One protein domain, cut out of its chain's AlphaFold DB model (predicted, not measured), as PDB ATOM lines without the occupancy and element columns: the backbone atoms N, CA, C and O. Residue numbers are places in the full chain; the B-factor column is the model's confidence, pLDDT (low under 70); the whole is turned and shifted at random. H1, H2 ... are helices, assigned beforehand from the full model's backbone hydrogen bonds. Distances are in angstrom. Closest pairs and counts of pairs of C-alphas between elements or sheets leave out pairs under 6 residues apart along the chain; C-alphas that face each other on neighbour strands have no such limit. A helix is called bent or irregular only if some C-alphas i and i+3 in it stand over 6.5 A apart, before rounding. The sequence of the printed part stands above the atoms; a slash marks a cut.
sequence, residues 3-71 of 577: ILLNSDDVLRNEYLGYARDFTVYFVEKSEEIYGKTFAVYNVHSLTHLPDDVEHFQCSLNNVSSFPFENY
ATOM      1  N   ILE A   3       3.570  44.394 -25.947       81.94
ATOM      2  CA  ILE A   3       4.350  44.183 -24.714       81.94
ATOM      3  C   ILE A   3       3.440  43.737 -23.556       81.94
ATOM      4  O   ILE A   3       3.624  42.651 -23.023       81.94
ATOM      5  N   LEU A   4       2.404  44.520 -23.224       83.25
ATOM      6  CA  LEU A   4       1.472  44.237 -22.115       83.25
ATOM      7  C   LEU A   4       0.683  42.927 -22.301       83.25
ATOM      8  O   LEU A   4       0.192  42.354 -21.334       83.25
ATOM      9  N   LEU A   5       0.552  42.464 -23.546       84.38
ATOM     10  CA  LEU A   5      -0.135  41.223 -23.910       84.38
ATOM     11  C   LEU A   5       0.795  39.995 -23.891       84.38
ATOM     12  O   LEU A   5       0.305  38.873 -24.020       84.38
ATOM     13  N   ASN A   6       2.108  40.173 -23.730       84.12
ATOM     14  CA  ASN A   6       3.070  39.076 -23.784       84.12
ATOM     15  C   ASN A   6       2.904  38.107 -22.598       84.12
ATOM     16  O   ASN A   6       2.747  38.528 -21.448       84.12
ATOM     17  N   SER A   7       2.939  36.808 -22.896       83.19
ATOM     18  CA  SER A   7       2.847  35.721 -21.912       83.19
ATOM     19  C   SER A   7       4.169  35.442 -21.194       83.19
ATOM     20  O   SER A   7       4.152  34.777 -20.167       83.19
ATOM     21  N   ASP A   8       5.297  35.921 -21.723       86.06
ATOM     22  CA  ASP A   8       6.587  35.891 -21.027       86.06
ATOM     23  C   ASP A   8       6.632  37.010 -19.975       86.06
ATOM     24  O   ASP A   8       6.559  38.195 -20.314       86.06
ATOM     25  N   ASP A   9       6.718  36.630 -18.700       84.38
ATOM     26  CA  ASP A   9       6.719  37.562 -17.571       84.38
ATOM     27  C   ASP A   9       8.020  38.370 -17.465       84.38
ATOM     28  O   ASP A   9       7.977  39.545 -17.101       84.38
ATOM     29  N   VAL A  10       9.165  37.782 -17.829       85.00
ATOM     30  CA  VAL A  10      10.475  38.449 -17.764       85.00
ATOM     31  C   VAL A  10      10.537  39.537 -18.830       85.00
ATOM     32  O   VAL A  10      10.757  40.707 -18.516       85.00
ATOM     33  N   LEU A  11      10.241  39.170 -20.080       85.06
ATOM     34  CA  LEU A  11      10.280  40.089 -21.215       85.06
ATOM     35  C   LEU A  11       9.160  41.145 -21.151       85.06
ATOM     36  O   LEU A  11       9.329  42.265 -21.632       85.06
ATOM     37  N   ARG A  12       8.004  40.829 -20.546       88.44
ATOM     38  CA  ARG A  12       6.951  41.831 -20.300       88.44
ATOM     39  C   ARG A  12       7.378  42.850 -19.247       88.44
ATOM     40  O   ARG A  12       7.153  44.039 -19.464       88.44
ATOM     41  N   ASN A  13       7.972  42.402 -18.140       85.00
ATOM     42  CA  ASN A  13       8.373  43.280 -17.042       85.00
ATOM     43  C   ASN A  13       9.574  44.167 -17.425       85.00
ATOM     44  O   ASN A  13       9.574  45.349 -17.091       85.00
ATOM     45  N   GLU A  14      10.537  43.653 -18.201       88.94
ATOM     46  CA  GLU A  14      11.662  44.432 -18.753       88.94
ATOM     47  C   GLU A  14      11.184  45.645 -19.577       88.94
ATOM     48  O   GLU A  14      11.633  46.773 -19.374       88.94
ATOM     49  N   TYR A  15      10.211  45.440 -20.472       87.75
ATOM     50  CA  TYR A  15       9.686  46.488 -21.356       87.75
ATOM     51  C   TYR A  15       8.469  47.243 -20.781       87.75
ATOM     52  O   TYR A  15       7.835  48.032 -21.490       87.75
ATOM     53  N   LEU A  16       8.134  47.045 -19.500       87.50
ATOM     54  CA  LEU A  16       6.940  47.626 -18.875       87.50
ATOM     55  C   LEU A  16       7.020  49.158 -18.766       87.50
ATOM     56  O   LEU A  16       6.036  49.846 -19.047       87.50
ATOM     57  N   GLY A  17       8.209  49.700 -18.473       87.62
ATOM     58  CA  GLY A  17       8.474  51.146 -18.493       87.62
ATOM     59  C   GLY A  17       8.260  51.765 -19.880       87.62
ATOM     60  O   GLY A  17       7.525  52.739 -20.016       87.62
ATOM     61  N   TYR A  18       8.777  51.133 -20.938       90.56
ATOM     62  CA  TYR A  18       8.516  51.569 -22.316       90.56
ATOM     63  C   TYR A  18       7.022  51.526 -22.667       90.56
ATOM     64  O   TYR A  18       6.511  52.429 -23.329       90.56
ATOM     65  N   ALA A  19       6.293  50.494 -22.228       89.81
ATOM     66  CA  ALA A  19       4.850  50.417 -22.444       89.81
ATOM     67  C   ALA A  19       4.097  51.562 -21.742       89.81
ATOM     68  O   ALA A  19       3.163  52.116 -22.328       89.81
ATOM     69  N   ARG A  20       4.535  51.942 -20.535       92.44
ATOM     70  CA  ARG A  20       4.024  53.081 -19.763       92.44
ATOM     71  C   ARG A  20       4.238  54.403 -20.498       92.44
ATOM     72  O   ARG A  20       3.250  55.081 -20.792       92.44
ATOM     73  N   ASP A  21       5.465  54.695 -20.918       92.31
ATOM     74  CA  ASP A  21       5.794  55.911 -21.673       92.31
ATOM     75  C   ASP A  21       4.998  56.008 -22.987       92.31
ATOM     76  O   ASP A  21       4.420  57.053 -23.291       92.31
ATOM     77  N   PHE A  22       4.856  54.901 -23.732       91.56
ATOM     78  CA  PHE A  22       4.023  54.869 -24.941       91.56
ATOM     79  C   PHE A  22       2.535  55.136 -24.664       91.56
ATOM     80  O   PHE A  22       1.883  55.772 -25.495       91.56
ATOM     81  N   THR A  23       1.974  54.664 -23.544       90.81
ATOM     82  CA  THR A  23       0.568  54.954 -23.203       90.81
ATOM     83  C   THR A  23       0.348  56.414 -22.817       90.81
ATOM     84  O   THR A  23      -0.632  57.002 -23.270       90.81
ATOM     85  N   VAL A  24       1.271  57.027 -22.066       91.44
ATOM     86  CA  VAL A  24       1.208  58.457 -21.721       91.44
ATOM     87  C   VAL A  24       1.350  59.316 -22.979       91.44
ATOM     88  O   VAL A  24       0.455  60.105 -23.277       91.44
ATOM     89  N   TYR A  25       2.394  59.082 -23.782       91.94
ATOM     90  CA  TYR A  25       2.639  59.820 -25.025       91.94
ATOM     91  C   TYR A  25       1.476  59.709 -26.023       91.94
ATOM     92  O   TYR A  25       1.117  60.691 -26.674       91.94
ATOM     93  N   PHE A  26       0.842  58.532 -26.134       91.12
ATOM     94  CA  PHE A  26      -0.359  58.372 -26.957       91.12
ATOM     95  C   PHE A  26      -1.511  59.250 -26.460       91.12
ATOM     96  O   PHE A  26      -2.141  59.920 -27.274       91.12
ATOM     97  N   VAL A  27      -1.789  59.271 -25.152       90.00
ATOM     98  CA  VAL A  27      -2.882  60.078 -24.590       90.00
ATOM     99  C   VAL A  27      -2.607  61.572 -24.777       90.00
ATOM    100  O   VAL A  27      -3.481  62.272 -25.285       90.00
ATOM    101  N   GLU A  28      -1.392  62.044 -24.488       89.12
ATOM    102  CA  GLU A  28      -0.982  63.441 -24.706       89.12
ATOM    103  C   GLU A  28      -1.122  63.864 -26.178       89.12
ATOM    104  O   GLU A  28      -1.735  64.888 -26.482       89.12
ATOM    105  N   LYS A  29      -0.618  63.055 -27.120       90.31
ATOM    106  CA  LYS A  29      -0.693  63.364 -28.558       90.31
ATOM    107  C   LYS A  29      -2.045  63.068 -29.202       90.31
ATOM    108  O   LYS A  29      -2.303  63.539 -30.310       90.31
ATOM    109  N   SER A  30      -2.943  62.364 -28.516       89.81
ATOM    110  CA  SER A  30      -4.295  62.119 -29.025       89.81
ATOM    111  C   SER A  30      -5.125  63.404 -29.151       89.81
ATOM    112  O   SER A  30      -5.929  63.508 -30.076       89.81
ATOM    113  N   GLU A  31      -4.882  64.416 -28.308       89.06
ATOM    114  CA  GLU A  31      -5.541  65.724 -28.420       89.06
ATOM    115  C   GLU A  31      -5.125  66.475 -29.699       89.06
ATOM    116  O   GLU A  31      -5.973  67.074 -30.362       89.06
ATOM    117  N   GLU A  32      -3.847  66.412 -30.082       88.88
ATOM    118  CA  GLU A  32      -3.329  67.053 -31.302       88.88
ATOM    119  C   GLU A  32      -3.851  66.381 -32.583       88.88
ATOM    120  O   GLU A  32      -4.078  67.055 -33.587       88.88
ATOM    121  N   ILE A  33      -4.059  65.058 -32.553       88.56
ATOM    122  CA  ILE A  33      -4.442  64.254 -33.727       88.56
ATOM    123  C   ILE A  33      -5.968  64.168 -33.902       88.56
ATOM    124  O   ILE A  33      -6.463  64.215 -35.029       88.56
ATOM    125  N   TYR A  34      -6.720  64.031 -32.806       88.62
ATOM    126  CA  TYR A  34      -8.169  63.775 -32.819       88.62
ATOM    127  C   TYR A  34      -9.008  64.913 -32.210       88.62
ATOM    128  O   TYR A  34     -10.238  64.871 -32.270       88.62
ATOM    129  N   GLY A  35      -8.364  65.949 -31.665       87.69
ATOM    130  CA  GLY A  35      -9.007  67.128 -31.090       87.69
ATOM    131  C   GLY A  35      -9.393  66.982 -29.614       87.69
ATOM    132  O   GLY A  35      -9.486  65.889 -29.059       87.69
ATOM    133  N   LYS A  36      -9.682  68.126 -28.978       83.56
ATOM    134  CA  LYS A  36      -9.941  68.260 -27.526       83.56
ATOM    135  C   LYS A  36     -11.078  67.388 -26.977       83.56
ATOM    136  O   LYS A  36     -11.110  67.106 -25.787       83.56
ATOM    137  N   THR A  37     -12.005  66.943 -27.824       86.75
ATOM    138  CA  THR A  37     -13.112  66.049 -27.441       86.75
ATOM    139  C   THR A  37     -12.731  64.565 -27.402       86.75
ATOM    140  O   THR A  37     -13.553  63.753 -26.995       86.75
ATOM    141  N   PHE A  38     -11.524  64.186 -27.836       85.25
ATOM    142  CA  PHE A  38     -11.064  62.793 -27.815       85.25
ATOM    143  C   PHE A  38     -10.533  62.353 -26.440       85.25
ATOM    144  O   PHE A  38     -10.632  61.177 -26.097       85.25
ATOM    145  N   ALA A  39     -10.021  63.288 -25.633       83.12
ATOM    146  CA  ALA A  39      -9.455  63.045 -24.303       83.12
ATOM    147  C   ALA A  39     -10.535  62.764 -23.229       83.12
ATOM    148  O   ALA A  39     -10.656  63.461 -22.224       83.12
ATOM    149  N   VAL A  40     -11.355  61.736 -23.457       86.94
ATOM    150  CA  VAL A  40     -12.377  61.251 -22.519       86.94
ATOM    151  C   VAL A  40     -11.774  60.324 -21.459       86.94
ATOM    152  O   VAL A  40     -10.700  59.755 -21.657       86.94
ATOM    153  N   TYR A  41     -12.503  60.091 -20.361       87.31
ATOM    154  CA  TYR A  41     -12.086  59.207 -19.259       87.31
ATOM    155  C   TYR A  41     -11.520  57.855 -19.739       87.31
ATOM    156  O   TYR A  41     -10.433  57.464 -19.332       87.31
ATOM    157  N   ASN A  42     -12.199  57.186 -20.678       86.88
ATOM    158  CA  ASN A  42     -11.770  55.887 -21.214       86.88
ATOM    159  C   ASN A  42     -10.412  55.927 -21.941       86.88
ATOM    160  O   ASN A  42      -9.737  54.903 -22.008       86.88
ATOM    161  N   VAL A  43     -10.023  57.080 -22.498       88.06
ATOM    162  CA  VAL A  43      -8.714  57.285 -23.138       88.06
ATOM    163  C   VAL A  43      -7.653  57.571 -22.077       88.06
ATOM    164  O   VAL A  43      -6.574  56.992 -22.143       88.06
ATOM    165  N   HIS A  44      -7.976  58.364 -21.050       88.19
ATOM    166  CA  HIS A  44      -7.087  58.570 -19.901       88.19
ATOM    167  C   HIS A  44      -6.764  57.252 -19.175       88.19
ATOM    168  O   HIS A  44      -5.600  56.987 -18.899       88.19
ATOM    169  N   SER A  45      -7.748  56.365 -18.974       90.00
ATOM    170  CA  SER A  45      -7.545  55.045 -18.349       90.00
ATOM    171  C   SER A  45      -6.491  54.164 -19.038       90.00
ATOM    172  O   SER A  45      -5.976  53.239 -18.411       90.00
ATOM    173  N   LEU A  46      -6.125  54.436 -20.298       89.44
ATOM    174  CA  LEU A  46      -5.071  53.695 -20.998       89.44
ATOM    175  C   LEU A  46      -3.690  53.856 -20.340       89.44
ATOM    176  O   LEU A  46      -2.869  52.951 -20.475       89.44
ATOM    177  N   THR A  47      -3.439  54.947 -19.602       91.94
ATOM    178  CA  THR A  47      -2.171  55.155 -18.872       91.94
ATOM    179  C   THR A  47      -2.010  54.239 -17.660       91.94
ATOM    180  O   THR A  47      -0.902  54.131 -17.142       91.94
ATOM    181  N   HIS A  48      -3.090  53.586 -17.212       90.69
ATOM    182  CA  HIS A  48      -3.104  52.685 -16.053       90.69
ATOM    183  C   HIS A  48      -3.035  51.195 -16.417       90.69
ATOM    184  O   HIS A  48      -2.750  50.372 -15.556       90.69
ATOM    185  N   LEU A  49      -3.173  50.830 -17.696       90.19
ATOM    186  CA  LEU A  49      -2.959  49.444 -18.142       90.19
ATOM    187  C   LEU A  49      -1.562  48.868 -17.795       90.19
ATOM    188  O   LEU A  49      -1.480  47.664 -17.551       90.19
ATOM    189  N   PRO A  50      -0.466  49.659 -17.751       91.31
ATOM    190  CA  PRO A  50       0.809  49.208 -17.192       91.31
ATOM    191  C   PRO A  50       0.757  49.008 -15.670       91.31
ATOM    192  O   PRO A  50       1.337  48.040 -15.197       91.31
ATOM    193  N   ASP A  51       0.044  49.866 -14.922       90.62
ATOM    194  CA  ASP A  51      -0.133  49.723 -13.464       90.62
ATOM    195  C   ASP A  51      -0.852  48.412 -13.121       90.62
ATOM    196  O   ASP A  51      -0.423  47.697 -12.220       90.62
ATOM    197  N   ASP A  52      -1.905  48.060 -13.866       89.38
ATOM    198  CA  ASP A  52      -2.637  46.801 -13.677       89.38
ATOM    199  C   ASP A  52      -1.739  45.578 -13.945       89.38
ATOM    200  O   ASP A  52      -1.724  44.624 -13.167       89.38
ATOM    201  N   VAL A  53      -0.944  45.608 -15.024       89.19
ATOM    202  CA  VAL A  53       0.015  44.538 -15.364       89.19
ATOM    203  C   VAL A  53       1.128  44.416 -14.313       89.19
ATOM    204  O   VAL A  53       1.532  43.300 -13.983       89.19
ATOM    205  N   GLU A  54       1.591  45.536 -13.756       89.38
ATOM    206  CA  GLU A  54       2.585  45.586 -12.678       89.38
ATOM    207  C   GLU A  54       2.012  45.069 -11.348       89.38
ATOM    208  O   GLU A  54       2.668  44.309 -10.636       89.38
ATOM    209  N   HIS A  55       0.766  45.426 -11.025       88.81
ATOM    210  CA  HIS A  55       0.101  45.053  -9.778       88.81
ATOM    211  C   HIS A  55      -0.318  43.578  -9.745       88.81
ATOM    212  O   HIS A  55      -0.110  42.899  -8.740       88.81
ATOM    213  N   PHE A  56      -0.881  43.063 -10.844       87.56
ATOM    214  CA  PHE A  56      -1.312  41.665 -10.951       87.56
ATOM    215  C   PHE A  56      -0.217  40.717 -11.474       87.56
ATOM    216  O   PHE A  56      -0.474  39.519 -11.581       87.56
ATOM    217  N   GLN A  57       0.978  41.227 -11.811       87.56
ATOM    218  CA  GLN A  57       2.145  40.463 -12.287       87.56
ATOM    219  C   GLN A  57       1.832  39.443 -13.400       87.56
ATOM    220  O   GLN A  57       2.401  38.356 -13.455       87.56
ATOM    221  N   CYS A  58       0.919  39.780 -14.313       87.56
ATOM    222  CA  CYS A  58       0.490  38.878 -15.382       87.56
ATOM    223  C   CYS A  58       0.151  39.621 -16.681       87.56
ATOM    224  O   CYS A  58      -0.047  40.835 -16.703       87.56
ATOM    225  N   SER A  59       0.090  38.872 -17.787       88.12
ATOM    226  CA  SER A  59      -0.325  39.397 -19.092       88.12
ATOM    227  C   SER A  59      -1.716  40.030 -19.024       88.12
ATOM    228  O   SER A  59      -2.645  39.454 -18.453       88.12
ATOM    229  N   LEU A  60      -1.903  41.155 -19.720       86.12
ATOM    230  CA  LEU A  60      -3.200  41.823 -19.863       86.12
ATOM    231  C   LEU A  60      -4.276  40.900 -20.475       86.12
ATOM    232  O   LEU A  60      -5.464  41.118 -20.252       86.12
ATOM    233  N   ASN A  61      -3.891  39.824 -21.176       85.88
ATOM    234  CA  ASN A  61      -4.820  38.778 -21.630       85.88
ATOM    235  C   ASN A  61      -5.530  38.039 -20.479       85.88
ATOM    236  O   ASN A  61      -6.660  37.594 -20.664       85.88
ATOM    237  N   ASN A  62      -4.900  37.928 -19.304       84.00
ATOM    238  CA  ASN A  62      -5.458  37.240 -18.134       84.00
ATOM    239  C   ASN A  62      -6.383  38.153 -17.311       84.00
ATOM    240  O   ASN A  62      -7.315  37.670 -16.672       84.00
ATOM    241  N   VAL A  63      -6.144  39.469 -17.350       83.44
ATOM    242  CA  VAL A  63      -6.974  40.498 -16.692       83.44
ATOM    243  C   VAL A  63      -8.158  40.918 -17.582       83.44
ATOM    244  O   VAL A  63      -9.216  41.311 -17.091       83.44
ATOM    245  N   SER A  64      -8.011  40.825 -18.908       83.19
ATOM    246  CA  SER A  64      -9.014  41.281 -19.872       83.19
ATOM    247  C   SER A  64     -10.279  40.421 -19.880       83.19
ATOM    248  O   SER A  64     -10.282  39.260 -20.289       83.19
ATOM    249  N   SER A  65     -11.418  41.038 -19.555       79.31
ATOM    250  CA  SER A  65     -12.738  40.414 -19.688       79.31
ATOM    251  C   SER A  65     -13.259  40.349 -21.135       79.31
ATOM    252  O   SER A  65     -14.362  39.847 -21.356       79.31
ATOM    253  N   PHE A  66     -12.511  40.853 -22.127       81.00
ATOM    254  CA  PHE A  66     -12.942  40.943 -23.531       81.00
ATOM    255  C   PHE A  66     -13.392  39.600 -24.153       81.00
ATOM    256  O   PHE A  66     -14.465  39.580 -24.764       81.00
ATOM    257  N   PRO A  67     -12.711  38.450 -23.940       79.12
ATOM    258  CA  PRO A  67     -13.186  37.150 -24.437       79.12
ATOM    259  C   PRO A  67     -14.587  36.764 -23.929       79.12
ATOM    260  O   PRO A  67     -15.293  35.975 -24.559       79.12
ATOM    261  N   PHE A  68     -15.012  37.344 -22.802       80.00
ATOM    262  CA  PHE A  68     -16.289  37.081 -22.147       80.00
ATOM    263  C   PHE A  68     -17.359  38.148 -22.437       80.00
ATOM    264  O   PHE A  68     -18.486  38.010 -21.959       80.00
ATOM    265  N   GLU A  69     -17.086  39.180 -23.247       80.94
ATOM    266  CA  GLU A  69     -18.046  40.263 -23.531       80.94
ATOM    267  C   GLU A  69     -19.357  39.738 -24.156       80.94
ATOM    268  O   GLU A  69     -20.464  40.099 -23.743       80.94
ATOM    269  N   ASN A  70     -19.255  38.795 -25.095       82.88
ATOM    270  CA  ASN A  70     -20.420  38.122 -25.675       82.88
ATOM    271  C   ASN A  70     -21.183  37.269 -24.632       82.88
ATOM    272  O   ASN A  70     -22.413  37.175 -24.655       82.88
ATOM    273  N   TYR A  71     -20.472  36.686 -23.660       83.25
ATOM    274  CA  TYR A  71     -21.091  35.942 -22.560       83.25
ATOM    275  C   TYR A  71     -21.791  36.875 -21.557       83.25
ATOM    276  O   TYR A  71     -22.881  36.556 -21.079       83.25
TER     277      TYR A  71
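AT A GLANCE: This is residues 3 to 71 of the 577 residues of the protein "DUF4806 domain-containing protein" of Perca fluviatilis (UniProt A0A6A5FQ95). Two long helices, H2 and H3, lie side by side as a helical hairpin, with the short helices H1 and H4 at its open end. Beyond H4, residues 65 to 71, of which 66 to 71 belong to H5, stick out as a free arm; at the hairpin's other end residues 32 to 37 stand free. The printed part has 69 residues with five named helices, H1 to H5 in chain order, and no named strand; its class is all helix. It is only just loose, close to compact, with a radius of gyration of the C-alphas of 13.5 A, and flat, spanning 36 by 34 by 16 A.

HOW THE PARTS SIT: H2, residues 16 to 34, touches H3, residues 41 to 56, at a shallow tilt of 3 degrees, opposite ways; their closest C-alphas, of Thr 23 and Thr 47, are 5.1 A apart. H2 has a kink of 36 degrees near residue 28, H3 one of 48 degrees near residue 48. H1, residues 9 to 14, is close to H3 but not clearly touching: the closest C-alphas, of Asn 13 and Glu 54, are 7.6 A apart. H1 and H2 meet only through their link. H4, residues 60 to 63, only just touches H3, with 3 pairs of C-alphas within 8 A, the closest being Val 53 and Leu 60 at 6.2 A; H3 does this with residues 49 to 53 alone. H5, residues 66 to 71, is apart from H4. In H1 every O i to N i+4 pair is within hydrogen-bond range, in H2 13 of 15, in H3 6 of 12, in H5 0 of 2, with 2 of 3 O i to N i+3 pairs; H4 is too short for an i+4 pair.

IN THESE COORDINATES: H2 measures 26.1 A from C-alpha 16 at (6.940, 47.626, -18.875) to C-alpha 34, and H3 22.2 A. H1 begins at C-alpha 9 (6.719, 37.562, -17.571), and H5 ends at C-alpha 71 (-21.091, 35.942, -22.560). H3 is irregular, but only just, with C-alphas 47 and 50 6.9 A apart; H5 is irregular, with C-alphas 67 and 70 7.4 A apart.

THE WHOLE: The C-alphas farthest apart, of Val 10 and Thr 37, are 37.6 A apart. The printed part has no cut and no long link. Its mean pLDDT is 87.2, and no printed residue is under 70.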